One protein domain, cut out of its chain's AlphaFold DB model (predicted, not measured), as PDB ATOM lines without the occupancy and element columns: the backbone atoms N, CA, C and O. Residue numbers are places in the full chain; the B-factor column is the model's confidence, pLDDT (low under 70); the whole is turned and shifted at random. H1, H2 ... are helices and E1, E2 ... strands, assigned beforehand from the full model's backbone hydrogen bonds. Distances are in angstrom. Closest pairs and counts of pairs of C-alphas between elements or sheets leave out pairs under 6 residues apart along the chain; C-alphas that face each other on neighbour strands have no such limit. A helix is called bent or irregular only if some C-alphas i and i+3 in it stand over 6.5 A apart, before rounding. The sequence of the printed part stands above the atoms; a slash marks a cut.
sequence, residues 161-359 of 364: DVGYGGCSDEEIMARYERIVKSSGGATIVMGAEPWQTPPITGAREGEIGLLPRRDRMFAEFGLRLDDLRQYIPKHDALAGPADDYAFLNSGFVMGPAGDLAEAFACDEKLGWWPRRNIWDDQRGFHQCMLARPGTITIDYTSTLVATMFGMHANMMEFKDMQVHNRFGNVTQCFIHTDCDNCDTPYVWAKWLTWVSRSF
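Overview. This is residues 161 to 359 of the 364 residues of the protein "Hypothetical protein" of Brandtodinium nutricula (UniProt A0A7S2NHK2). A strongly twisted sheet, E3 E2 E4, is layered between helices, with H4 and H5 over one face and H1 over the other, while H2 only grazes it. A small second sheet, E1 E8 E5, stands partly face to face with it, and beyond that the hairpin E6 and E7 with helix H6 makes one end of the longest axis. The printed part has 199 residues with six named helices and eight named strands, in the order E1 H1 E2 H2 H3 E3 H4 H5 E4 E5 E6 E7 E8 H6. Both three-stranded sheets are mixed, the hairpin is antiparallel, and the class is mixed, helices and strands. The whole is compact, with a radius of gyration of the C-alphas of 16.1 A and spans of 46 by 35 by 30 A.

Along the chain. Find C-alpha 247 at (236.088, 262.425, 216.922); from there E3 runs 21.8 A to residue 256, bending by 87 degrees at residue 251. Its neighbour in the sheet is E2, residues 188 to 193, 16.1 A, and the neighbour of E2 on its other side is E4, residues 296 to 299. Look next for H1, 169 to 183, 20.7 A; H4, 257 to 270, 19.7 A; H5, 281 to 291, 15.1 A; and H2, 203 to 221, 25.7 A. H2 is irregular, with C-alphas 209 and 212 7.2 A apart and a kink of 45 degrees near residue 210. H3 is 225 to 229, E1 162 to 164, E5 305 to 307, E8 334 to 336, E6 316 to 319 and E7 322 to 325. H6, 347 to 357, ends at C-alpha 357 (246.046, 238.748, 200.726).

Arrangement. In the first sheet E3 and E2 are antiparallel, N 189 to O 254 at 2.8 A, and E2 and E4 parallel, N 297 to O 188 at 2.8 A. Three layers, helices on both faces, arise here: H1 has a height over the sheet of 8.1 A, and H5, on the opposite face with H4, 8.3 A. H4 and H5 touch about perpendicular at 79 degrees, closest C-alphas Asp 267 and Gly 284, 4.2 A. Residues 178 to 183 of H1 alone touch H2, closest C-alphas Ser 182 and Met 217, 5.1 A. H3 is close to H2 but not clearly touching, C-alphas Phe 218 and Leu 225 being closest at 7.3 A. The sheet E1 E8 E5 makes a sandwich, two sheets face to face, with E3 E2 E4, strands at 49 degrees; look for N 163 to O 335 at 3.0 A, antiparallel E1 and E8, and N 336 to O 306 at 2.9 A, parallel E8 and E5. In the hairpin E6 and E7, N 324 and O 317 are 2.7 A apart; H6 is nearest E6 at C-alphas Val 355 and Glu 317, 5.7 A. Every O i to N i+4 pair is within hydrogen-bond range in H1, H3, H5 and H6, against 13 of 15 in H2 and 9 of 10 in H4.

Size, cuts and confidence. The C-alphas of Pro 274 and Asp 320, the two farthest apart, are 47.8 A apart. The printed part has no cut, and H3 to E3 is the long link. Look for pLDDT under 70 at residues 234 to 243, 339 to 349 and 357 to 359.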
ATOM      1  N   ASP A 161     248.371 260.509 202.348       90.31
ATOM      2  CA  ASP A 161     248.141 259.102 202.652       90.31
ATOM      3  C   ASP A 161     246.658 258.708 202.538       90.31
ATOM      4  O   ASP A 161     246.312 257.536 202.693       90.31
ATOM      5  N   VAL A 162     245.783 259.639 202.149       93.25
ATOM      6  CA  VAL A 162     244.445 259.291 201.678       93.25
ATOM      7  C   VAL A 162     244.539 258.659 200.295       93.25
ATOM      8  O   VAL A 162     245.286 259.097 199.420       93.25
ATOM      9  N   GLY A 163     243.745 257.626 200.070       93.00
ATOM     10  CA  GLY A 163     243.559 257.043 198.749       93.00
ATOM     11  C   GLY A 163     242.116 256.674 198.488       93.00
ATOM     12  O   GLY A 163     241.230 256.910 199.308       93.00
ATOM     13  N   TYR A 164     241.880 256.150 197.294       95.38
ATOM     14  CA  TYR A 164     240.561 256.075 196.696       95.38
ATOM     15  C   TYR A 164     240.144 254.642 196.392       95.38
ATOM     16  O   TYR A 164     240.906 253.847 195.842       95.38
ATOM     17  N   GLY A 165     238.914 254.312 196.778       95.00
ATOM     18  CA  GLY A 165     238.384 252.955 196.723       95.00
ATOM     19  C   GLY A 165     237.460 252.664 195.540       95.00
ATOM     20  O   GLY A 165     237.065 251.513 195.382       95.00
ATOM     21  N   GLY A 166     237.171 253.640 194.666       94.69
ATOM     22  CA  GLY A 166     236.517 253.370 193.374       94.69
ATOM     23  C   GLY A 166     235.130 253.978 193.136       94.69
ATOM     24  O   GLY A 166     234.523 253.631 192.128       94.69
ATOM     25  N   CYS A 167     234.628 254.869 194.000       96.62
ATOM     26  CA  CYS A 167     233.326 255.536 193.810       96.62
ATOM     27  C   CYS A 167     233.277 256.533 192.637       96.62
ATOM     28  O   CYS A 167     234.062 257.481 192.576       96.62
ATOM     29  N   SER A 168     232.243 256.454 191.802       94.62
ATOM     30  CA  SER A 168     231.899 257.527 190.854       94.62
ATOM     31  C   SER A 168     231.686 258.890 191.544       94.62
ATOM     32  O   SER A 168     231.468 258.966 192.755       94.62
ATOM     33  N   ASP A 169     231.739 259.995 190.786       93.50
ATOM     34  CA  ASP A 169     231.404 261.315 191.357       93.50
ATOM     35  C   ASP A 169     229.959 261.378 191.836       93.50
ATOM     36  O   ASP A 169     229.671 262.016 192.845       93.50
ATOM     37  N   GLU A 170     229.059 260.711 191.120       95.38
ATOM     38  CA  GLU A 170     227.652 260.615 191.476       95.38
ATOM     39  C   GLU A 170     227.485 259.926 192.840       95.38
ATOM     40  O   GLU A 170     226.735 260.413 193.684       95.38
ATOM     41  N   GLU A 171     228.234 258.850 193.108       96.81
ATOM     42  CA  GLU A 171     228.250 258.195 194.423       96.81
ATOM     43  C   GLU A 171     228.870 259.070 195.518       96.81
ATOM     44  O   GLU A 171     228.343 259.106 196.632       96.81
ATOM     45  N   ILE A 172     229.964 259.781 195.219       97.69
ATOM     46  CA  ILE A 172     230.605 260.712 196.161       97.69
ATOM     47  C   ILE A 172     229.615 261.812 196.564       97.69
ATOM     48  O   ILE A 172     229.395 262.029 197.758       97.69
ATOM     49  N   MET A 173     228.974 262.463 195.587       97.69
ATOM     50  CA  MET A 173     227.996 263.523 195.844       97.69
ATOM     51  C   MET A 173     226.762 263.005 196.576       97.69
ATOM     52  O   MET A 173     226.347 263.622 197.553       97.69
ATOM     53  N   ALA A 174     226.216 261.852 196.182       97.56
ATOM     54  CA  ALA A 174     225.047 261.280 196.847       97.56
ATOM     55  C   ALA A 174     225.311 260.987 198.335       97.56
ATOM     56  O   ALA A 174     224.448 261.221 199.185       97.56
ATOM     57  N   ARG A 175     226.513 260.501 198.680       98.38
ATOM     58  CA  ARG A 175     226.906 260.274 200.082       98.38
ATOM     59  C   ARG A 175     227.111 261.582 200.829       98.38
ATOM     60  O   ARG A 175     226.575 261.720 201.925       98.38
ATOM     61  N   TYR A 176     227.823 262.535 200.228       98.62
ATOM     62  CA  TYR A 176     228.001 263.874 200.788       98.62
ATOM     63  C   TYR A 176     226.647 264.525 201.113       98.62
ATOM     64  O   TYR A 176     226.408 264.897 202.258       98.62
ATOM     65  N   GLU A 177     225.716 264.570 200.160       98.31
ATOM     66  CA  GLU A 177     224.387 265.167 200.347       98.31
ATOM     67  C   GLU A 177     223.585 264.466 201.448       98.31
ATOM     68  O   GLU A 177     222.936 265.123 202.266       98.31
ATOM     69  N   ARG A 178     223.656 263.132 201.528       98.38
ATOM     70  CA  ARG A 178     222.983 262.356 202.580       98.38
ATOM     71  C   ARG A 178     223.589 262.619 203.963       98.38
ATOM     72  O   ARG A 178     222.840 262.728 204.939       98.38
ATOM     73  N   ILE A 179     224.910 262.779 204.059       98.69
ATOM     74  CA  ILE A 179     225.608 263.181 205.292       98.69
ATOM     75  C   ILE A 179     225.192 264.602 205.691       98.69
ATOM     76  O   ILE A 179     224.766 264.812 206.823       98.69
ATOM     77  N   VAL A 180     225.222 265.569 204.768       98.38
ATOM     78  CA  VAL A 180     224.802 266.961 205.020       98.38
ATOM     79  C   VAL A 180     223.340 267.022 205.478       98.38
ATOM     80  O   VAL A 180     223.006 267.693 206.453       98.38
ATOM     81  N   LYS A 181     222.445 266.276 204.829       98.12
ATOM     82  CA  LYS A 181     221.032 266.199 205.218       98.12
ATOM     83  C   LYS A 181     220.868 265.642 206.636       98.12
ATOM     84  O   LYS A 181     220.196 266.250 207.468       98.12
ATOM     85  N   SER A 182     221.491 264.502 206.932       97.94
ATOM     86  CA  SER A 182     221.374 263.839 208.241       97.94
ATOM     87  C   SER A 182     222.119 264.576 209.367       97.94
ATOM     88  O   SER A 182     221.735 264.470 210.540       97.94
ATOM     89  N   SER A 183     223.100 265.419 209.022       97.94
ATOM     90  CA  SER A 183     223.804 266.295 209.964       97.94
ATOM     91  C   SER A 183     222.931 267.437 210.499       97.94
ATOM     92  O   SER A 183     223.233 268.011 211.553       97.94
ATOM     93  N   GLY A 184     221.817 267.730 209.820       97.25
ATOM     94  CA  GLY A 184     221.004 268.922 210.047       97.25
ATOM     95  C   GLY A 184     221.465 270.128 209.225       97.25
ATOM     96  O   GLY A 184     221.195 271.254 209.627       97.25
ATOM     97  N   GLY A 185     222.164 269.901 208.108       97.69
ATOM     98  CA  GLY A 185     222.559 270.944 207.158       97.69
ATOM     99  C   GLY A 185     224.001 271.437 207.288       97.69
ATOM    100  O   GLY A 185     224.350 272.398 206.615       97.69
ATOM    101  N   ALA A 186     224.844 270.798 208.106       98.44
ATOM    102  CA  ALA A 186     226.272 271.103 208.130       98.44
ATOM    103  C   ALA A 186     226.916 270.678 206.808       98.44
ATOM    104  O   ALA A 186     226.918 269.490 206.479       98.44
ATOM    105  N   THR A 187     227.413 271.664 206.065       98.56
ATOM    106  CA  THR A 187     227.848 271.570 204.664       98.56
ATOM    107  C   THR A 187     229.298 271.126 204.498       98.56
ATOM    108  O   THR A 187     229.704 270.776 203.392       98.56
ATOM    109  N   ILE A 188     230.090 271.110 205.566       98.75
ATOM    110  CA  ILE A 188     231.468 270.618 205.532       98.75
ATOM    111  C   ILE A 188     231.504 269.236 206.167       98.75
ATOM    112  O   ILE A 188     231.117 269.081 207.324       98.75
ATOM    113  N   VAL A 189     231.985 268.246 205.419       98.75
ATOM    114  CA  VAL A 189     232.134 266.858 205.863       98.75
ATOM    115  C   VAL A 189     233.615 266.538 206.034       98.75
ATOM    116  O   VAL A 189     234.399 266.709 205.101       98.75
ATOM    117  N   MET A 190     233.989 266.065 207.220       98.62
ATOM    118  CA  MET A 190     235.348 265.621 207.552       98.62
ATOM    119  C   MET A 190     235.370 264.141 207.958       98.62
ATOM    120  O   MET A 190     234.316 263.512 208.084       98.62
ATOM    121  N   GLY A 191     236.559 263.567 208.150       97.81
ATOM    122  CA  GLY A 191     236.697 262.198 208.647       97.81
ATOM    123  C   GLY A 191     236.210 262.059 210.089       97.81
ATOM    124  O   GLY A 191     236.350 262.983 210.887       97.81
ATOM    125  N   ALA A 192     235.644 260.901 210.422       96.50
ATOM    126  CA  ALA A 192     235.432 260.490 211.806       96.50
ATOM    127  C   ALA A 192     236.518 259.487 212.224       96.50
ATOM    128  O   ALA A 192     237.002 258.713 211.395       96.50
ATOM    129  N   GLU A 193     236.897 259.483 213.497       93.31
ATOM    130  CA  GLU A 193     237.856 258.531 214.060       93.31
ATOM    131  C   GLU A 193     237.506 258.124 215.506       93.31
ATOM    132  O   GLU A 193     236.693 258.797 216.152       93.31
ATOM    133  N   PRO A 194     238.084 257.018 216.028       91.31
ATOM    134  CA  PRO A 194     237.775 256.529 217.377       91.31
ATOM    135  C   PRO A 194     238.486 257.249 218.535       91.31
ATOM    136  O   PRO A 194     238.153 257.002 219.698       91.31
ATOM    137  N   TRP A 195     239.483 258.091 218.241       88.75
ATOM    138  CA  TRP A 195     240.343 258.719 219.248       88.75
ATOM    139  C   TRP A 195     240.344 260.233 219.136       88.75
ATOM    140  O   TRP A 195     240.414 260.786 218.049       88.75
ATOM    141  N   GLN A 196     240.352 260.914 220.279       89.00
ATOM    142  CA  GLN A 196     240.549 262.354 220.292       89.00
ATOM    143  C   GLN A 196     242.029 262.710 220.179       89.00
ATOM    144  O   GLN A 196     242.742 262.782 221.187       89.00
ATOM    145  N   THR A 197     242.469 263.028 218.967       87.94
ATOM    146  CA  THR A 197     243.830 263.516 218.747       87.94
ATOM    147  C   THR A 197     243.814 264.914 218.122       87.94
ATOM    148  O   THR A 197     243.073 265.149 217.181       87.94
ATOM    149  N   PRO A 198     244.588 265.882 218.637       90.75
ATOM    150  CA  PRO A 198     245.069 265.954 220.013       90.75
ATOM    151  C   PRO A 198     243.911 266.172 221.012       90.75
ATOM    152  O   PRO A 198     242.831 266.618 220.625       90.75
ATOM    153  N   PRO A 199     244.134 265.958 222.323       89.88
ATOM    154  CA  PRO A 199     243.109 266.195 223.336       89.88
ATOM    155  C   PRO A 199     242.626 267.650 223.371       89.88
ATOM    156  O   PRO A 199     243.432 268.591 223.365       89.88
ATOM    157  N   ILE A 200     241.312 267.841 223.496       90.31
ATOM    158  CA  ILE A 200     240.667 269.153 223.590       90.31
ATOM    159  C   ILE A 200     239.858 269.221 224.884       90.31
ATOM    160  O   ILE A 200     238.946 268.432 225.119       90.31
ATOM    161  N   THR A 201     240.165 270.202 225.732       88.25
ATOM    162  CA  THR A 201     239.406 270.429 226.967       88.25
ATOM    163  C   THR A 201     237.935 270.700 226.651       88.25
ATOM    164  O   THR A 201     237.638 271.616 225.885       88.25
ATOM    165  N   GLY A 202     237.029 269.934 227.264       86.06
ATOM    166  CA  GLY A 202     235.579 270.106 227.113       86.06
ATOM    167  C   GLY A 202     234.989 269.529 225.821       86.06
ATOM    168  O   GLY A 202     233.797 269.693 225.562       86.06
ATOM    169  N   ALA A 203     235.804 268.900 224.970       85.25
ATOM    170  CA  ALA A 203     235.311 268.397 223.694       85.25
ATOM    171  C   ALA A 203     234.456 267.138 223.841       85.25
ATOM    172  O   ALA A 203     233.478 267.016 223.116       85.25
ATOM    173  N   ARG A 204     234.709 266.297 224.854       85.06
ATOM    174  CA  ARG A 204     233.855 265.140 225.158       85.06
ATOM    175  C   ARG A 204     232.407 265.559 225.424       85.06
ATOM    176  O   ARG A 204     231.479 264.951 224.906       85.06
ATOM    177  N   GLU A 205     232.189 266.615 226.203       87.94
ATOM    178  CA  GLU A 205     230.854 267.157 226.471       87.94
ATOM    179  C   GLU A 205     230.200 267.714 225.199       87.94
ATOM    180  O   GLU A 205     229.011 267.496 224.963       87.94
ATOM    181  N   GLY A 206     230.982 268.401 224.362       88.50
ATOM    182  CA  GLY A 206     230.520 268.907 223.072       88.50
ATOM    183  C   GLY A 206     230.119 267.789 222.104       88.50
ATOM    184  O   GLY A 206     229.051 267.850 221.497       88.50
ATOM    185  N   GLU A 207     230.928 266.738 222.007       89.00
ATOM    186  CA  GLU A 207     230.679 265.552 221.182       89.00
ATOM    187  C   GLU A 207     229.478 264.746 221.679       89.00
ATOM    188  O   GLU A 207     228.678 264.286 220.865       89.00
ATOM    189  N   ILE A 208     229.283 264.636 223.001       88.00
ATOM    190  CA  ILE A 208     228.070 264.047 223.589       88.00
ATOM    191  C   ILE A 208     226.822 264.771 223.061       88.00
ATOM    192  O   ILE A 208     225.835 264.129 222.696       88.00
ATOM    193  N   GLY A 209     226.881 266.101 222.942       90.69
ATOM    194  CA  GLY A 209     225.822 266.907 222.328       90.69
ATOM    195  C   GLY A 209     225.578 266.611 220.840       90.69
ATOM    196  O   GLY A 209     224.488 266.882 220.332       90.69
ATOM    197  N   LEU A 210     226.553 266.020 220.141       94.69
ATOM    198  CA  LEU A 210     226.469 265.631 218.731       94.69
ATOM    199  C   LEU A 210     226.058 264.163 218.524       94.69
ATOM    200  O   LEU A 210     225.741 263.785 217.399       94.69
ATOM    201  N   LEU A 211     225.957 263.330 219.562       93.31
ATOM    202  CA  LEU A 211     225.528 261.930 219.397       93.31
ATOM    203  C   LEU A 211     224.144 261.770 218.737       93.31
ATOM    204  O   LEU A 211     224.021 260.928 217.846       93.31
ATOM    205  N   PRO A 212     223.122 262.610 219.017       96.00
ATOM    206  CA  PRO A 212     221.854 262.531 218.288       96.00
ATOM    207  C   PRO A 212     222.002 262.763 216.778       96.00
ATOM    208  O   PRO A 212     221.180 262.290 215.995       96.00
ATOM    209  N   ARG A 213     223.029 263.513 216.346       96.69
ATOM    210  CA  ARG A 213     223.366 263.670 214.927       96.69
ATOM    211  C   ARG A 213     223.887 262.360 214.355       96.69
ATOM    212  O   ARG A 213     223.381 261.936 213.319       96.69
ATOM    213  N   ARG A 214     224.854 261.726 215.024       96.25
ATOM    214  CA  ARG A 214     225.372 260.410 214.633       96.25
ATOM    215  C   ARG A 214     224.231 259.415 214.464       96.25
ATOM    216  O   ARG A 214     224.119 258.794 213.415       96.25
ATOM    217  N   ASP A 215     223.355 259.314 215.456       96.31
ATOM    218  CA  ASP A 215     222.277 258.326 215.453       96.31
ATOM    219  C   ASP A 215     221.312 258.541 214.271       96.31
ATOM    220  O   ASP A 215     220.893 257.577 213.628       96.31
ATOM    221  N   ARG A 216     221.035 259.802 213.899       97.69
ATOM    222  CA  ARG A 216     220.290 260.122 212.668       97.69
ATOM    223  C   ARG A 216     221.033 259.718 211.400       97.69
ATOM    224  O   ARG A 216     220.386 259.223 210.486       97.69
ATOM    225  N   MET A 217     222.351 259.922 211.319       98.06
ATOM    226  CA  MET A 217     223.132 259.476 210.156       98.06
ATOM    227  C   MET A 217     223.101 257.957 210.017       98.06
ATOM    228  O   MET A 217     222.827 257.446 208.938       98.06
ATOM    229  N   PHE A 218     223.320 257.232 211.114       97.88
ATOM    230  CA  PHE A 218     223.243 255.774 211.132       97.88
ATOM    231  C   PHE A 218     221.868 255.288 210.670       97.88
ATOM    232  O   PHE A 218     221.789 254.465 209.761       97.88
ATOM    233  N   ALA A 219     220.789 255.857 211.216       98.00
ATOM    234  CA  ALA A 219     219.431 255.531 210.795       98.00
ATOM    235  C   ALA A 219     219.187 255.851 209.312       98.00
ATOM    236  O   ALA A 219     218.667 255.004 208.588       98.00
ATOM    237  N   GLU A 220     219.609 257.033 208.847       97.69
ATOM    238  CA  GLU A 220     219.465 257.436 207.448       97.69
ATOM    239  C   GLU A 220     220.183 256.450 206.531       97.69
ATOM    240  O   GLU A 220     219.615 256.114 205.503       97.69
ATOM    241  N   PHE A 221     221.374 255.958 206.891       98.19
ATOM    242  CA  PHE A 221     222.163 255.000 206.108       98.19
ATOM    243  C   PHE A 221     221.793 253.525 206.332       98.19
ATOM    244  O   PHE A 221     222.320 252.667 205.627       98.19
ATOM    245  N   GLY A 222     220.873 253.217 207.252       98.12
ATOM    246  CA  GLY A 222     220.511 251.838 207.594       98.12
ATOM    247  C   GLY A 222     221.616 251.079 208.341       98.12
ATOM    248  O   GLY A 222     221.707 249.860 208.226       98.12
ATOM    249  N   LEU A 223     222.460 251.796 209.081       97.94
ATOM    250  CA  LEU A 223     223.603 251.263 209.821       97.94
ATOM    251  C   LEU A 223     223.303 251.185 211.319       97.94
ATOM    252  O   LEU A 223     222.453 251.906 211.846       97.94
ATOM    253  N   ARG A 224     224.060 250.349 212.035       96.88
ATOM    254  CA  ARG A 224     224.005 250.237 213.499       96.88
ATOM    255  C   ARG A 224     225.387 250.469 214.096       96.88
ATOM    256  O   ARG A 224     226.373 249.936 213.600       96.88
ATOM    257  N   LEU A 225     225.459 251.218 215.198       92.31
ATOM    258  CA  LEU A 225     226.731 251.518 215.868       92.31
ATOM    259  C   LEU A 225     227.468 250.256 216.330       92.31
ATOM    260  O   LEU A 225     228.689 250.183 216.227       92.31
ATOM    261  N   ASP A 226     226.736 249.245 216.794       93.56
ATOM    262  CA  ASP A 226     227.341 247.984 217.233       93.56
ATOM    263  C   ASP A 226     228.035 247.234 216.086       93.56
ATOM    264  O   ASP A 226     229.059 246.589 216.314       93.56
ATOM    265  N   ASP A 227     227.552 247.396 214.851       95.62
ATOM    266  CA  ASP A 227     228.169 246.797 213.665       95.62
ATOM    267  C   ASP A 227     229.463 247.531 213.280       95.62
ATOM    268  O   ASP A 227     230.348 246.925 212.682       95.62
ATOM    269  N   LEU A 228     229.620 248.811 213.642       93.88
ATOM    270  CA  LEU A 228     230.887 249.532 213.484       93.88
ATOM    271  C   LEU A 228     231.886 249.145 214.577       93.88
ATOM    272  O   LEU A 228     233.067 248.942 214.304       93.88
ATOM    273  N   ARG A 229     231.413 249.011 215.821       91.31
ATOM    274  CA  ARG A 229     232.254 248.734 216.999       91.31
ATOM    275  C   ARG A 229     233.048 247.436 216.897       91.31
ATOM    276  O   ARG A 229     234.106 247.349 217.505       91.31
ATOM    277  N   GLN A 230     232.598 246.452 216.117       92.50
ATOM    278  CA  GLN A 230     233.386 245.237 215.862       92.50
ATOM    279  C   GLN A 230     234.715 245.521 215.135       92.50
ATOM    280  O   GLN A 230     235.631 244.704 215.196       92.50
ATOM    281  N   TYR A 231     234.817 246.668 214.456       91.62
ATOM    282  CA  TYR A 231     236.017 247.124 213.764       91.62
ATOM    283  C   TYR A 231     236.861 248.091 214.599       91.62
ATOM    284  O   TYR A 231     237.951 248.445 214.168       91.62
ATOM    285  N   ILE A 232     236.409 248.484 215.792       89.44
ATOM    286  CA  ILE A 232     237.165 249.349 216.701       89.44
ATOM    287  C   ILE A 232     237.814 248.454 217.773       89.44
ATOM    288  O   ILE A 232     237.102 247.845 218.579       89.44
ATOM    289  N   PRO A 233     239.149 248.324 217.815       79.00
ATOM    290  CA  PRO A 233     239.836 247.558 218.835       79.00
ATOM    291  C   PRO A 233     239.590 248.195 220.202       79.00
ATOM    292  O   PRO A 233     239.631 249.410 220.379       79.00
ATOM    293  N   LYS A 234     239.364 247.345 221.207       69.81
ATOM    294  CA  LYS A 234     239.089 247.791 222.583       69.81
ATOM    295  C   LYS A 234     240.265 248.542 223.217       69.81
ATOM    296  O   LYS A 234     240.058 249.315 224.145       69.81
ATOM    297  N   HIS A 235     241.479 248.300 222.730       62.31
ATOM    298  CA  HIS A 235     242.695 248.984 223.141       62.31
ATOM    299  C   HIS A 235     243.649 249.088 221.959       62.31
ATOM    300  O   HIS A 235     244.003 248.067 221.367       62.31
ATOM    301  N   ASP A 236     244.102 250.305 221.682       61.12
ATOM    302  CA  ASP A 236     245.330 250.534 220.934       61.12
ATOM    303  C   ASP A 236     246.462 250.792 221.942       61.12
ATOM    304  O   ASP A 236     246.291 251.532 222.917       61.12
ATOM    305  N   ALA A 237     247.615 250.155 221.734       52.75
ATOM    306  CA  ALA A 237     248.792 250.346 222.575       52.75
ATOM    307  C   ALA A 237     249.326 251.791 222.531       52.75
ATOM    308  O   ALA A 237     249.988 252.215 223.478       52.75
ATOM    309  N   LEU A 238     249.043 252.533 221.456       54.53
ATOM    310  CA  LEU A 238     249.540 253.889 221.220       54.53
ATOM    311  C   LEU A 238     248.516 254.966 221.597       54.53
ATOM    312  O   LEU A 238     248.898 256.001 222.142       54.53
ATOM    313  N   ALA A 239     247.226 254.704 221.373       58.44
ATOM    314  CA  ALA A 239     246.166 255.699 221.542       58.44
ATOM    315  C   ALA A 239     245.283 255.489 222.792       58.44
ATOM    316  O   ALA A 239     244.493 256.362 223.151       58.44
ATOM    317  N   GLY A 240     245.447 254.372 223.510       59.34
ATOM    318  CA  GLY A 240     244.644 254.052 224.692       59.34
ATOM    319  C   GLY A 240     243.288 253.420 224.340       59.34
ATOM    320  O   GLY A 240     243.106 252.925 223.224       59.34
ATOM    321  N   PRO A 241     242.339 253.338 225.295       59.44
ATOM    322  CA  PRO A 241     241.000 252.832 225.001       59.44
ATOM    323  C   PRO A 241     240.322 253.733 223.962       59.44
ATOM    324  O   PRO A 241     240.335 254.952 224.109       59.44
ATOM    325  N   ALA A 242     239.738 253.132 222.923       69.12
ATOM    326  CA  ALA A 242     238.872 253.870 222.012       69.12
ATOM    327  C   ALA A 242     237.664 254.403 222.797       69.12
ATOM    328  O   ALA A 242     237.015 253.642 223.522       69.12
ATOM    329  N   ASP A 243     237.380 255.698 222.671       68.88
ATOM    330  CA  ASP A 243     236.292 256.337 223.412       68.88
ATOM    331  C   ASP A 243     234.955 256.113 222.683       68.88
ATOM    332  O   ASP A 243     233.999 255.598 223.267       68.88
ATOM    333  N   ASP A 244     234.895 256.470 221.395       81.62
ATOM    334  CA  ASP A 244     233.741 256.316 220.501       81.62
ATOM    335  C   ASP A 244     234.149 256.700 219.065       81.62
ATOM    336  O   ASP A 244     235.090 257.468 218.892       81.62
ATOM    337  N   TYR A 245     233.428 256.256 218.030       90.00
ATOM    338  CA  TYR A 245     233.626 256.761 216.657       90.00
ATOM    339  C   TYR A 245     232.933 258.117 216.493       90.00
ATOM    340  O   TYR A 245     231.866 258.228 215.879       90.00
ATOM    341  N   ALA A 246     233.482 259.127 217.165       93.00
ATOM    342  CA  ALA A 246     232.843 260.428 217.330       93.00
ATOM    343  C   ALA A 246     233.788 261.625 217.201       93.00
ATOM    344  O   ALA A 246     233.324 262.765 217.269       93.00
ATOM    345  N   PHE A 247     235.079 261.378 216.990       94.38
ATOM    346  CA  PHE A 247     236.088 262.425 216.922       94.38
ATOM    347  C   PHE A 247     236.359 262.819 215.480       94.38
ATOM    348  O   PHE A 247     236.215 262.016 214.561       94.38
ATOM    349  N   LEU A 248     236.724 264.078 215.286       96.62
ATOM    350  CA  LEU A 248     237.032 264.628 213.978       96.62
ATOM    351  C   LEU A 248     238.469 264.301 213.580       96.62
ATOM    352  O   LEU A 248     239.388 264.593 214.337       96.62
ATOM    353  N   ASN A 249     238.636 263.803 212.355       97.00
ATOM    354  CA  ASN A 249     239.922 263.656 211.686       97.00
ATOM    355  C   ASN A 249     240.035 264.647 210.511       97.00
ATOM    356  O   ASN A 249     239.125 264.730 209.677       97.00
ATOM    357  N   SER A 250     241.130 265.415 210.443       97.12
ATOM    358  CA  SER A 250     241.314 266.471 209.431       97.12
ATOM    359  C   SER A 250     242.007 266.032 208.146       97.12
ATOM    360  O   SER A 250     242.121 266.839 207.221       97.12
ATOM    361  N   GLY A 251     242.404 264.762 208.031       96.25
ATOM    362  CA  GLY A 251     243.040 264.231 206.823       96.25
ATOM    363  C   GLY A 251     242.118 264.174 205.604       96.25
ATOM    364  O   GLY A 251     242.582 263.962 204.486       96.25
ATOM    365  N   PHE A 252     240.815 264.402 205.786       98.00
ATOM    366  CA  PHE A 252     239.841 264.579 204.716       98.00
ATOM    367  C   PHE A 252     238.880 265.720 205.045       98.00
ATOM    368  O   PHE A 252     238.302 265.762 206.131       98.00
ATOM    369  N   VAL A 253     238.652 266.599 204.071       98.50
ATOM    370  CA  VAL A 253     237.685 267.696 204.134       98.50
ATOM    371  C   VAL A 253     236.977 267.834 202.793       98.50
ATOM    372  O   VAL A 253     237.625 267.960 201.757       98.50
ATOM    373  N   MET A 254     235.647 267.875 202.800       98.56
ATOM    374  CA  MET A 254     234.830 268.121 201.614       98.56
ATOM    375  C   MET A 254     233.748 269.161 201.907       98.56
ATOM    376  O   MET A 254     233.060 269.068 202.921       98.56
ATOM    377  N   GLY A 255     233.573 270.143 201.024       98.44
ATOM    378  CA  GLY A 255     232.533 271.163 201.178       98.44
ATOM    379  C   GLY A 255     232.590 272.275 200.125       98.44
ATOM    380  O   GLY A 255     233.506 272.298 199.294       98.44
ATOM    381  N   PRO A 256     231.610 273.200 200.129       98.25
ATOM    382  CA  PRO A 256     231.612 274.361 199.249       98.25
ATOM    383  C   PRO A 256     232.798 275.264 199.568       98.25
ATOM    384  O   PRO A 256     233.119 275.480 200.735       98.25
ATOM    385  N   ALA A 257     233.437 275.825 198.546       97.94
ATOM    386  CA  ALA A 257     234.616 276.668 198.713       97.94
ATOM    387  C   ALA A 257     234.388 277.838 199.689       97.94
ATOM    388  O   ALA A 257     235.282 278.148 200.476       97.94
ATOM    389  N   GLY A 258     233.199 278.454 199.672       97.56
ATOM    390  CA  GLY A 258     232.822 279.521 200.605       97.56
ATOM    391  C   GLY A 258     232.844 279.062 202.064       97.56
ATOM    392  O   GLY A 258     233.549 279.647 202.885       97.56
ATOM    393  N   ASP A 259     232.155 277.963 202.366       98.38
ATOM    394  CA  ASP A 259     232.078 277.416 203.724       98.38
ATOM    395  C   ASP A 259     233.451 276.918 204.194       98.38
ATOM    396  O   ASP A 259     233.862 277.153 205.334       98.38
ATOM    397  N   LEU A 260     234.211 276.286 203.295       98.50
ATOM    398  CA  LEU A 260     235.585 275.886 203.568       98.50
ATOM    399  C   LEU A 260     236.451 277.101 203.922       98.50
ATOM    400  O   LEU A 260     237.209 277.025 204.885       98.50
ATOM    401  N   ALA A 261     236.332 278.235 203.224       98.25
ATOM    402  CA  ALA A 261     237.121 279.429 203.543       98.25
ATOM    403  C   ALA A 261     236.863 279.903 204.981       98.25
ATOM    404  O   ALA A 261     237.801 280.226 205.716       98.25
ATOM    405  N   GLU A 262     235.604 279.869 205.421       98.25
ATOM    406  CA  GLU A 262     235.235 280.182 206.802       98.25
ATOM    407  C   GLU A 262     235.736 279.146 207.815       98.25
ATOM    408  O   GLU A 262     236.058 279.493 208.958       98.25
ATOM    409  N   ALA A 263     235.779 277.867 207.441       98.12
ATOM    410  CA  ALA A 263     236.313 276.812 208.292       98.12
ATOM    411  C   ALA A 263     237.831 276.945 208.456       98.12
ATOM    412  O   ALA A 263     238.295 277.000 209.591       98.12
ATOM    413  N   PHE A 264     238.582 277.131 207.367       97.94
ATOM    414  CA  PHE A 264     240.030 277.376 207.396       97.94
ATOM    415  C   PHE A 264     240.387 278.674 208.144       97.94
ATOM    416  O   PHE A 264     241.386 278.732 208.860       97.94
ATOM    417  N   ALA A 265     239.568 279.725 208.040       97.94
ATOM    418  CA  ALA A 265     239.761 280.950 208.822       97.94
ATOM    419  C   ALA A 265     239.508 280.756 210.329       97.94
ATOM    420  O   ALA A 265     240.086 281.467 211.154       97.94
ATOM    421  N   CYS A 266     238.628 279.828 210.703       98.12
ATOM    422  CA  CYS A 266     238.398 279.463 212.096       98.12
ATOM    423  C   CYS A 266     239.513 278.553 212.627       98.12
ATOM    424  O   CYS A 266     240.033 278.800 213.714       98.12
ATOM    425  N   ASP A 267     239.922 277.565 211.837       97.50
ATOM    426  CA  ASP A 267     241.017 276.645 212.135       97.50
ATOM    427  C   ASP A 267     242.327 277.408 212.392       97.50
ATOM    428  O   ASP A 267     242.975 277.224 213.418       97.50
ATOM    429  N   GLU A 268     242.645 278.413 211.570       96.12
ATOM    430  CA  GLU A 268     243.783 279.308 211.815       96.12
ATOM    431  C   GLU A 268     243.764 279.952 213.213       96.12
ATOM    432  O   GLU A 268     244.815 280.086 213.847       96.12
ATOM    433  N   LYS A 269     242.577 280.340 213.699       96.56
ATOM    434  CA  LYS A 269     242.393 280.995 215.002       96.56
ATOM    435  C   LYS A 269     242.446 280.007 216.167       96.56
ATOM    436  O   LYS A 269     242.910 280.383 217.241       96.56
ATOM    437  N   LEU A 270     241.951 278.783 215.977       96.25
ATOM    438  CA  LEU A 270     241.714 277.815 217.056       96.25
ATOM    439  C   LEU A 270     242.706 276.638 217.084       96.25
ATOM    440  O   LEU A 270     242.829 275.964 218.107       96.25
ATOM    441  N   GLY A 271     243.471 276.419 216.013       95.44
ATOM    442  CA  GLY A 271     244.417 275.305 215.880       95.44
ATOM    443  C   GLY A 271     245.675 275.420 216.741       95.44
ATOM    444  O   GLY A 271     246.439 274.465 216.865       95.44
ATOM    445  N   TRP A 272     245.914 276.557 217.401       94.81
ATOM    446  CA  TRP A 272     247.037 276.671 218.334       94.81
ATOM    447  C   TRP A 272     246.856 275.734 219.540       94.81
ATOM    448  O   TRP A 272     245.815 275.731 220.210       94.81
ATOM    449  N   TRP A 273     247.895 274.954 219.853       92.25
ATOM    450  CA  TRP A 273     247.946 274.055 221.001       92.25
ATOM    451  C   TRP A 273     248.971 274.541 222.039       92.25
ATOM    452  O   TRP A 273     250.148 274.170 221.979       92.25
ATOM    453  N   PRO A 274     248.538 275.319 223.054       89.50
ATOM    454  CA  PRO A 274     249.449 275.923 224.028       89.50
ATOM    455  C   PRO A 274     250.332 274.910 224.760       89.50
ATOM    456  O   PRO A 274     251.495 275.186 225.027       89.50
ATOM    457  N   ARG A 275     249.799 273.716 225.053       89.69
ATOM    458  CA  ARG A 275     250.507 272.679 225.819       89.69
ATOM    459  C   ARG A 275     251.737 272.137 225.092       89.69
ATOM    460  O   ARG A 275     252.702 271.769 225.752       89.69
ATOM    461  N   ARG A 276     251.687 272.047 223.763       86.81
ATOM    462  CA  ARG A 276     252.813 271.575 222.947       86.81
ATOM    463  C   ARG A 276     253.548 272.705 222.232       86.81
ATOM    464  O   ARG A 276     254.585 272.440 221.641       86.81
ATOM    465  N   ASN A 277     253.051 273.942 222.328       91.06
ATOM    466  CA  ASN A 277     253.597 275.101 221.624       91.06
ATOM    467  C   ASN A 277     253.720 274.846 220.108       91.06
ATOM    468  O   ASN A 277     254.711 275.210 219.480       91.06
ATOM    469  N   ILE A 278     252.714 274.174 219.544       92.12
ATOM    470  CA  ILE A 278     252.593 273.864 218.116       92.12
ATOM    471  C   ILE A 278     251.178 274.191 217.652       92.12
ATOM    472  O   ILE A 278     250.263 274.332 218.464       92.12
ATOM    473  N   TRP A 279     250.998 274.294 216.344       93.38
ATOM    474  CA  TRP A 279     249.685 274.395 215.725       93.38
ATOM    475  C   TRP A 279     249.291 273.036 215.129       93.38
ATOM    476  O   TRP A 279     250.153 272.315 214.614       93.38
ATOM    477  N   ASP A 280     248.007 272.707 215.209       94.56
ATOM    478  CA  ASP A 280     247.422 271.427 214.817       94.56
ATOM    479  C   ASP A 280     246.062 271.659 214.124       94.56
ATOM    480  O   ASP A 280     245.176 272.292 214.703       94.56
ATOM    481  N   ASP A 281     245.919 271.206 212.872       95.62
ATOM    482  CA  ASP A 281     244.716 271.414 212.045       95.62
ATOM    483  C   ASP A 281     243.539 270.612 212.574       95.62
ATOM    484  O   ASP A 281     242.416 271.110 212.652       95.62
ATOM    485  N   GLN A 282     243.794 269.376 212.998       95.81
ATOM    486  CA  GLN A 282     242.761 268.520 213.557       95.81
ATOM    487  C   GLN A 282     242.149 269.163 214.795       95.81
ATOM    488  O   GLN A 282     240.928 269.280 214.912       95.81
ATOM    489  N   ARG A 283     242.999 269.705 215.671       95.75
ATOM    490  CA  ARG A 283     242.569 270.508 216.811       95.75
ATOM    491  C   ARG A 283     241.706 271.691 216.392       95.75
ATOM    492  O   ARG A 283     240.646 271.896 216.986       95.75
ATOM    493  N   GLY A 284     242.175 272.507 215.452       97.00
ATOM    494  CA  GLY A 284     241.499 273.745 215.082       97.00
ATOM    495  C   GLY A 284     240.142 273.479 214.444       97.00
ATOM    496  O   GLY A 284     239.140 274.020 214.921       97.00
ATOM    497  N   PHE A 285     240.065 272.566 213.474       97.94
ATOM    498  CA  PHE A 285     238.797 272.141 212.880       97.94
ATOM    499  C   PHE A 285     237.842 271.516 213.894       97.94
ATOM    500  O   PHE A 285     236.647 271.817 213.871       97.94
ATOM    501  N   HIS A 286     238.347 270.714 214.830       97.38
ATOM    502  CA  HIS A 286     237.522 270.144 215.885       97.38
ATOM    503  C   HIS A 286     236.943 271.237 216.797       97.38
ATOM    504  O   HIS A 286     235.732 271.282 217.024       97.38
ATOM    505  N   GLN A 287     237.748 272.209 217.237       97.25
ATOM    506  CA  GLN A 287     237.217 273.352 217.989       97.25
ATOM    507  C   GLN A 287     236.190 274.158 217.180       97.25
ATOM    508  O   GLN A 287     235.176 274.590 217.731       97.25
ATOM    509  N   CYS A 288     236.409 274.323 215.874       98.00
ATOM    510  CA  CYS A 288     235.461 274.981 214.980       98.00
ATOM    511  C   CYS A 288     234.141 274.221 214.855       98.00
ATOM    512  O   CYS A 288     233.087 274.857 214.866       98.00
ATOM    513  N   MET A 289     234.183 272.889 214.770       97.94
ATOM    514  CA  MET A 289     232.997 272.036 214.726       97.94
ATOM    515  C   MET A 289     232.167 272.187 215.999       97.94
ATOM    516  O   MET A 289     230.959 272.387 215.920       97.94
ATOM    517  N   LEU A 290     232.807 272.155 217.169       96.38
ATOM    518  CA  LEU A 290     232.106 272.292 218.447       96.38
ATOM    519  C   LEU A 290     231.528 273.699 218.649       96.38
ATOM    520  O   LEU A 290     230.431 273.845 219.181       96.38
ATOM    521  N   ALA A 291     232.237 274.735 218.195       96.81
ATOM    522  CA  ALA A 291     231.759 276.114 218.264       96.81
ATOM    523  C   ALA A 291     230.646 276.418 217.245       96.81
ATOM    524  O   ALA A 291     229.817 277.299 217.477       96.81
ATOM    525  N   ARG A 292     230.632 275.720 216.101       96.69
ATOM    526  CA  ARG A 292     229.687 275.920 214.990       96.69
ATOM    527  C   ARG A 292     229.181 274.572 214.466       96.69
ATOM    528  O   ARG A 292     229.470 274.203 213.323       96.69
ATOM    529  N   PRO A 293     228.380 273.836 215.259       96.56
ATOM    530  CA  PRO A 293     227.962 272.490 214.885       96.56
ATOM    531  C   PRO A 293     227.123 272.477 213.605       96.56
ATOM    532  O   PRO A 293     227.097 271.466 212.914       96.56
ATOM    533  N   GLY A 294     226.463 273.582 213.246       97.12
ATOM    534  CA  GLY A 294     225.709 273.720 211.996       97.12
ATOM    535  C   GLY A 294     226.553 273.896 210.728       97.12
ATOM    536  O   GLY A 294     225.972 273.951 209.656       97.12
ATOM    537  N   THR A 295     227.883 273.995 210.825       97.62
ATOM    538  CA  THR A 295     228.769 274.216 209.665       97.62
ATOM    539  C   THR A 295     229.592 272.975 209.335       97.62
ATOM    540  O   THR A 295     229.661 272.571 208.179       97.62
ATOM    541  N   ILE A 296     230.191 272.347 210.353       98.56
ATOM    542  CA  ILE A 296     231.050 271.169 210.192       98.56
ATOM    543  C   ILE A 296     230.346 269.937 210.767       98.56
ATOM    544  O   ILE A 296     229.763 269.967 211.854       98.56
ATOM    545  N   THR A 297     230.414 268.840 210.025       98.44
ATOM    546  CA  THR A 297     230.067 267.495 210.470       98.44
ATOM    547  C   THR A 297     231.183 266.526 210.108       98.44
ATOM    548  O   THR A 297     232.018 266.802 209.250       98.44
ATOM    549  N   ILE A 298     231.169 265.364 210.744       98.25
ATOM    550  CA  ILE A 298     232.046 264.246 210.408       98.25
ATOM    551  C   ILE A 298     231.237 263.123 209.764       98.25
ATOM    552  O   ILE A 298     230.031 262.999 210.009       98.25
ATOM    553  N   ASP A 299     231.887 262.324 208.926       98.50
ATOM    554  CA  ASP A 299     231.311 261.116 208.346       98.50
ATOM    555  C   ASP A 299     231.297 259.976 209.371       98.50
ATOM    556  O   ASP A 299     232.128 259.070 209.364       98.50
ATOM    557  N   TYR A 300     230.293 260.000 210.242       97.81
ATOM    558  CA  TYR A 300     230.045 258.935 211.211       97.81
ATOM    559  C   TYR A 300     229.803 257.553 210.578       97.81
ATOM    560  O   TYR A 300     229.875 256.542 211.270       97.81
ATOM    561  N   THR A 301     229.460 257.503 209.289       97.88
ATOM    562  CA  THR A 301     229.095 256.267 208.583       97.88
ATOM    563  C   THR A 301     230.301 255.568 207.967       97.88
ATOM    564  O   THR A 301     230.183 254.440 207.488       97.88
ATOM    565  N   SER A 302     231.447 256.253 207.926       97.38
ATOM    566  CA  SER A 302     232.655 255.839 207.212       97.38
ATOM    567  C   SER A 302     232.430 255.520 205.727       97.38
ATOM    568  O   SER A 302     233.276 254.875 205.107       97.38
ATOM    569  N   THR A 303     231.289 255.895 205.134       98.31
ATOM    570  CA  THR A 303     230.954 255.509 203.756       98.31
ATOM    571  C   THR A 303     231.562 256.464 202.736       98.31
ATOM    572  O   THR A 303     231.944 256.029 201.654       98.31
ATOM    573  N   LEU A 304     231.693 257.754 203.038       98.50
ATOM    574  CA  LEU A 304     232.392 258.706 202.181       98.50
ATOM    575  C   LEU A 304     233.901 258.624 202.428       98.50
ATOM    576  O   LEU A 304     234.668 258.401 201.488       98.50
ATOM    577  N   VAL A 305     234.323 258.738 203.685       98.31
ATOM    578  CA  VAL A 305     235.723 258.598 204.091       98.31
ATOM    579  C   VAL A 305     235.840 257.701 205.317       98.31
ATOM    580  O   VAL A 305     235.178 257.910 206.325       98.31
ATOM    581  N   ALA A 306     236.703 256.694 205.233       96.94
ATOM    582  CA  ALA A 306     237.021 255.824 206.355       96.94
ATOM    583  C   ALA A 306     238.427 256.139 206.868       96.94
ATOM    584  O   ALA A 306     239.413 255.863 206.182       96.94
ATOM    585  N   THR A 307     238.515 256.709 208.066       94.94
ATOM    586  CA  THR A 307     239.783 256.848 208.791       94.94
ATOM    587  C   THR A 307     240.138 255.516 209.426       94.94
ATOM    588  O   THR A 307     239.356 254.976 210.206       94.94
ATOM    589  N   MET A 308     241.297 254.977 209.067       91.25
ATOM    590  CA  MET A 308     241.741 253.649 209.478       91.25
ATOM    591  C   MET A 308     242.675 253.669 210.686       91.25
ATOM    592  O   MET A 308     243.047 252.585 211.140       91.25
ATOM    593  N   PHE A 309     243.018 254.849 211.222       87.06
ATOM    594  CA  PHE A 309     243.768 254.959 212.471       87.06
ATOM    595  C   PHE A 309     243.058 254.154 213.548       87.06
ATOM    596  O   PHE A 309     241.877 254.370 213.817       87.06
ATOM    597  N   GLY A 310     243.773 253.148 214.051       81.44
ATOM    598  CA  GLY A 310     243.305 252.127 214.974       81.44
ATOM    599  C   GLY A 310     242.049 251.354 214.557       81.44
ATOM    600  O   GLY A 310     241.497 250.668 215.391       81.44
ATOM    601  N   MET A 311     241.582 251.369 213.308       87.06
ATOM    602  CA  MET A 311     240.482 250.496 212.869       87.06
ATOM    603  C   MET A 311     241.011 249.122 212.432       87.06
ATOM    604  O   MET A 311     242.069 248.998 211.809       87.06
ATOM    605  N   HIS A 312     240.246 248.058 212.675       87.75
ATOM    606  CA  HIS A 312     240.546 246.747 212.117       87.75
ATOM    607  C   HIS A 312     240.421 246.791 210.596       87.75
ATOM    608  O   HIS A 312     239.351 247.006 210.028       87.75
ATOM    609  N   ALA A 313     241.521 246.508 209.907       86.62
ATOM    610  CA  ALA A 313     241.546 246.635 208.460       86.62
ATOM    611  C   ALA A 313     240.701 245.563 207.722       86.62
ATOM    612  O   ALA A 313     240.460 245.703 206.528       86.62
ATOM    613  N   ASN A 314     240.154 244.553 208.423       89.00
ATOM    614  CA  ASN A 314     239.139 243.643 207.869       89.00
ATOM    615  C   ASN A 314     237.779 244.326 207.617       89.00
ATOM    616  O   ASN A 314     236.919 243.708 206.991       89.00
ATOM    617  N   MET A 315     237.591 245.576 208.061       93.56
ATOM    618  CA  MET A 315     236.495 246.453 207.634       93.56
ATOM    619  C   MET A 315     236.504 246.678 206.117       93.56
ATOM    620  O   MET A 315     235.453 246.903 205.525       93.56
ATOM    621  N   MET A 316     237.674 246.572 205.481       95.00
ATOM    622  CA  MET A 316     237.849 246.744 204.044       95.00
ATOM    623  C   MET A 316     238.128 245.407 203.358       95.00
ATOM    624  O   MET A 316     238.805 244.524 203.889       95.00
ATOM    625  N   GLU A 317     237.635 245.264 202.136       93.25
ATOM    626  CA  GLU A 317     237.986 244.169 201.237       93.25
ATOM    627  C   GLU A 317     238.193 244.685 199.816       93.25
ATOM    628  O   GLU A 317     237.662 245.724 199.446       93.25
ATOM    629  N   PHE A 318     238.965 243.969 199.002       90.56
ATOM    630  CA  PHE A 318     239.080 244.281 197.581       90.56
ATOM    631  C   PHE A 318     238.169 243.341 196.794       90.56
ATOM    632  O   PHE A 318     238.354 242.123 196.845       90.56
ATOM    633  N   LYS A 319     237.184 243.895 196.090       90.25
ATOM    634  CA  LYS A 319     236.152 243.152 195.359       90.25
ATOM    635  C   LYS A 319     235.812 243.897 194.070       90.25
ATOM    636  O   LYS A 319     235.684 245.112 194.090       90.25
ATOM    637  N   ASP A 320     235.698 243.175 192.956       91.94
ATOM    638  CA  ASP A 320     235.282 243.730 191.658       91.94
ATOM    639  C   ASP A 320     236.100 244.961 191.217       91.94
ATOM    640  O   ASP A 320     235.568 245.949 190.720       91.94
ATOM    641  N   MET A 321     237.426 244.900 191.410       89.94
ATOM    642  CA  MET A 321     238.372 245.994 191.127       89.94
ATOM    643  C   MET A 321     238.147 247.272 191.953       89.94
ATOM    644  O   MET A 321     238.699 248.322 191.626       89.94
ATOM    645  N   GLN A 322     237.384 247.176 193.037       94.44
ATOM    646  CA  GLN A 322     237.083 248.258 193.961       94.44
ATOM    647  C   GLN A 322     237.469 247.876 195.394       94.44
ATOM    648  O   GLN A 322     237.623 246.700 195.732       94.44
ATOM    649  N   VAL A 323     237.628 248.875 196.260       94.62
ATOM    650  CA  VAL A 323     237.683 248.652 197.705       94.62
ATOM    651  C   VAL A 323     236.263 248.726 198.241       94.62
ATOM    652  O   VAL A 323     235.573 249.717 198.039       94.62
ATOM    653  N   HIS A 324     235.822 247.684 198.927       97.12
ATOM    654  CA  HIS A 324     234.500 247.555 199.510       97.12
ATOM    655  C   HIS A 324     234.591 247.665 201.038       97.12
ATOM    656  O   HIS A 324     235.405 246.996 201.677       97.12
ATOM    657  N   ASN A 325     233.764 248.531 201.616       97.56
ATOM    658  CA  ASN A 325     233.603 248.722 203.049       97.56
ATOM    659  C   ASN A 325     232.517 247.766 203.553       97.56
ATOM    660  O   ASN A 325     231.335 247.938 203.249       97.56
ATOM    661  N   ARG A 326     232.921 246.762 204.339       97.50
ATOM    662  CA  ARG A 326     232.032 245.732 204.891       97.50
ATOM    663  C   ARG A 326     231.013 246.284 205.879       97.50
ATOM    664  O   ARG A 326     229.916 245.747 205.945       97.50
ATOM    665  N   PHE A 327     231.368 247.329 206.627       97.12
ATOM    666  CA  PHE A 327     230.459 247.959 207.582       97.12
ATOM    667  C   PHE A 327     229.283 248.617 206.856       97.12
ATOM    668  O   PHE A 327     228.130 248.369 207.188       97.12
ATOM    669  N   GLY A 328     229.582 249.416 205.828       97.31
ATOM    670  CA  GLY A 328     228.558 250.077 205.023       97.31
ATOM    671  C   GLY A 328     227.912 249.180 203.963       97.31
ATOM    672  O   GLY A 328     226.885 249.553 203.408       97.31
ATOM    673  N   ASN A 329     228.524 248.029 203.657       97.38
ATOM    674  CA  ASN A 329     228.232 247.201 202.484       97.38
ATOM    675  C   ASN A 329     228.172 248.034 201.187       97.38
ATOM    676  O   ASN A 329     227.213 247.969 200.415       97.38
ATOM    677  N   VAL A 330     229.189 248.877 200.993       97.94
ATOM    678  CA  VAL A 330     229.314 249.804 199.861       97.94
ATOM    679  C   VAL A 330     230.747 249.855 199.351       97.94
ATOM    680  O   VAL A 330     231.695 249.624 200.100       97.94
ATOM    681  N   THR A 331     230.941 250.235 198.090       98.00
ATOM    682  CA  THR A 331     232.261 250.639 197.582       98.00
ATOM    683  C   THR A 331     232.774 251.814 198.400       98.00
ATOM    684  O   THR A 331     232.064 252.800 198.529       98.00
ATOM    685  N   GLN A 332     233.966 251.744 198.973       98.00
ATOM    686  CA  GLN A 332     234.542 252.835 199.751       98.00
ATOM    687  C   GLN A 332     235.029 253.952 198.823       98.00
ATOM    688  O   GLN A 332     235.699 253.674 197.831       98.00
ATOM    689  N   CYS A 333     234.738 255.218 199.136       97.94
ATOM    690  CA  CYS A 333     235.194 256.317 198.279       97.94
ATOM    691  C   CYS A 333     236.613 256.739 198.642       97.94
ATOM    692  O   CYS A 333     237.512 256.599 197.816       97.94
ATOM    693  N   PHE A 334     236.830 257.173 199.882       97.62
ATOM    694  CA  PHE A 334     238.140 257.578 200.382       97.62
ATOM    695  C   PHE A 334     238.523 256.784 201.625       97.62
ATOM    696  O   PHE A 334     237.669 256.427 202.437       97.62
ATOM    697  N   ILE A 335     239.806 256.491 201.772       96.12
ATOM    698  CA  ILE A 335     240.362 255.790 202.929       96.12
ATOM    699  C   ILE A 335     241.550 256.611 203.392       96.12
ATOM    700  O   ILE A 335     242.481 256.826 202.619       96.12
ATOM    701  N   HIS A 336     241.511 257.073 204.631       94.75
ATOM    702  CA  HIS A 336     242.634 257.739 205.268       94.75
ATOM    703  C   HIS A 336     243.379 256.687 206.084       94.75
ATOM    704  O   HIS A 336     242.823 256.146 207.039       94.75
ATOM    705  N   THR A 337     244.572 256.284 205.638       88.31
ATOM    706  CA  THR A 337     245.235 255.113 206.228       88.31
ATOM    707  C   THR A 337     245.858 255.377 207.586       88.31
ATOM    708  O   THR A 337     245.984 254.396 208.311       88.31
ATOM    709  N   ASP A 338     246.235 256.632 207.878       75.50
ATOM    710  CA  ASP A 338     246.734 257.169 209.153       75.50
ATOM    711  C   ASP A 338     247.123 256.071 210.152       75.50
ATOM    712  O   ASP A 338     246.313 255.621 210.953       75.50
ATOM    713  N   CYS A 339     248.317 255.499 210.009       60.50
ATOM    714  CA  CYS A 339     248.759 254.405 210.868       60.50
ATOM    715  C   CYS A 339     250.206 254.598 211.317       60.50
ATOM    716  O   CYS A 339     251.107 254.793 210.504       60.50
ATOM    717  N   ASP A 340     250.432 254.480 212.630       51.22
ATOM    718  CA  ASP A 340     251.688 254.824 213.320       51.22
ATOM    719  C   ASP A 340     252.917 253.986 212.906       51.22
ATOM    720  O   ASP A 340     254.052 254.386 213.148       51.22
ATOM    721  N   ASN A 341     252.719 252.838 212.248       48.69
ATOM    722  CA  ASN A 341     253.789 251.990 211.688       48.69
ATOM    723  C   ASN A 341     253.778 251.944 210.149       48.69
ATOM    724  O   ASN A 341     254.368 251.057 209.522       48.69
ATOM    725  N   CYS A 342     253.079 252.884 209.524       48.28
ATOM    726  CA  CYS A 342     252.994 253.009 208.083       48.28
ATOM    727  C   CYS A 342     253.891 254.162 207.651       48.28
ATOM    728  O   CYS A 342     253.436 255.290 207.526       48.28
ATOM    729  N   ASP A 343     255.176 253.876 207.438       39.06
ATOM    730  CA  ASP A 343     256.174 254.848 206.975       39.06
ATOM    731  C   ASP A 343     255.775 255.515 205.635       39.06
ATOM    732  O   ASP A 343     256.288 255.159 204.574       39.06
ATOM    733  N   THR A 344     254.909 256.535 205.675       37.88
ATOM    734  CA  THR A 344     254.598 257.528 204.624       37.88
ATOM    735  C   THR A 344     254.226 256.910 203.233       37.88
ATOM    736  O   THR A 344     254.007 255.706 203.144       37.88
ATOM    737  N   PRO A 345     254.014 257.666 202.127       39.44
ATOM    738  CA  PRO A 345     252.960 257.462 201.097       39.44
ATOM    739  C   PRO A 345     253.026 256.181 200.228       39.44
ATOM    740  O   PRO A 345     252.255 256.023 199.283       39.44
ATOM    741  N   TYR A 346     253.936 255.250 200.508       48.03
ATOM    742  CA  TYR A 346     254.194 254.037 199.724       48.03
ATOM    743  C   TYR A 346     253.452 252.791 200.220       48.03
ATOM    744  O   TYR A 346     253.591 251.709 199.643       48.03
ATOM    745  N   VAL A 347     252.656 252.908 201.282       59.97
ATOM    746  CA  VAL A 347     251.959 251.757 201.863       59.97
ATOM    747  C   VAL A 347     250.601 251.536 201.220       59.97
ATOM    748  O   VAL A 347     250.086 250.454 201.392       59.97
ATOM    749  N   TRP A 348     250.057 252.408 200.368       67.94
ATOM    750  CA  TRP A 348     248.851 252.047 199.603       67.94
ATOM    751  C   TRP A 348     249.004 250.716 198.864       67.94
ATOM    752  O   TRP A 348     248.135 249.858 198.952       67.94
ATOM    753  N   ALA A 349     250.163 250.473 198.249       68.56
ATOM    754  CA  ALA A 349     250.474 249.181 197.644       68.56
ATOM    755  C   ALA A 349     250.574 248.045 198.681       68.56
ATOM    756  O   ALA A 349     250.094 246.944 198.428       68.56
ATOM    757  N   LYS A 350     251.171 248.287 199.856       71.81
ATOM    758  CA  LYS A 350     251.295 247.291 200.939       71.81
ATOM    759  C   LYS A 350     249.958 247.010 201.638       71.81
ATOM    760  O   LYS A 350     249.677 245.858 201.938       71.81
ATOM    761  N   TRP A 351     249.140 248.030 201.852       75.31
ATOM    762  CA  TRP A 351     247.798 247.994 202.410       75.31
ATOM    763  C   TRP A 351     246.865 247.291 201.434       75.31
ATOM    764  O   TRP A 351     246.260 246.299 201.810       75.31
ATOM    765  N   LEU A 352     246.867 247.662 200.148       72.25
ATOM    766  CA  LEU A 352     246.168 246.905 199.103       72.25
ATOM    767  C   LEU A 352     246.667 245.460 199.026       72.25
ATOM    768  O   LEU A 352     245.867 244.542 198.877       72.25
ATOM    769  N   THR A 353     247.974 245.223 199.166       75.25
ATOM    770  CA  THR A 353     248.528 243.862 199.237       75.25
ATOM    771  C   THR A 353     247.997 243.114 200.460       75.25
ATOM    772  O   THR A 353     247.681 241.936 200.362       75.25
ATOM    773  N   TRP A 354     247.877 243.767 201.612       71.94
ATOM    774  CA  TRP A 354     247.344 243.174 202.835       71.94
ATOM    775  C   TRP A 354     245.845 242.867 202.699       71.94
ATOM    776  O   TRP A 354     245.444 241.717 202.879       71.94
ATOM    777  N   VAL A 355     245.048 243.840 202.247       73.06
ATOM    778  CA  VAL A 355     243.607 243.698 201.985       73.06
ATOM    779  C   VAL A 355     243.344 242.606 200.941       73.06
ATOM    780  O   VAL A 355     242.449 241.784 201.117       73.06
ATOM    781  N   SER A 356     244.159 242.525 199.884       72.75
ATOM    782  CA  SER A 356     244.036 241.487 198.847       72.75
ATOM    783  C   SER A 356     244.571 240.115 199.274       72.75
ATOM    784  O   SER A 356     244.085 239.096 198.786       72.75
ATOM    785  N   ARG A 357     245.543 240.031 200.193       68.94
ATOM    786  CA  ARG A 357     246.046 238.748 200.726       68.94
ATOM    787  C   ARG A 357     245.048 238.067 201.649       68.94
ATOM    788  O   ARG A 357     244.970 236.839 201.609       68.94
ATOM    789  N   SER A 358     244.252 238.830 202.395       57.31
ATOM    790  CA  SER A 358     243.139 238.301 203.197       57.31
ATOM    791  C   SER A 358     242.145 237.472 202.364       57.31
ATOM    792  O   SER A 358     241.461 236.611 202.906       57.31
ATOM    793  N   PHE A 359     242.130 237.639 201.035       48.78
ATOM    794  CA  PHE A 359     241.337 236.834 200.103       48.78
ATOM    795  C   PHE A 359     241.853 235.396 199.915       48.78
ATOM    796  O   PHE A 359     241.077 234.492 199.620       48.78
TER     797      PHE A 359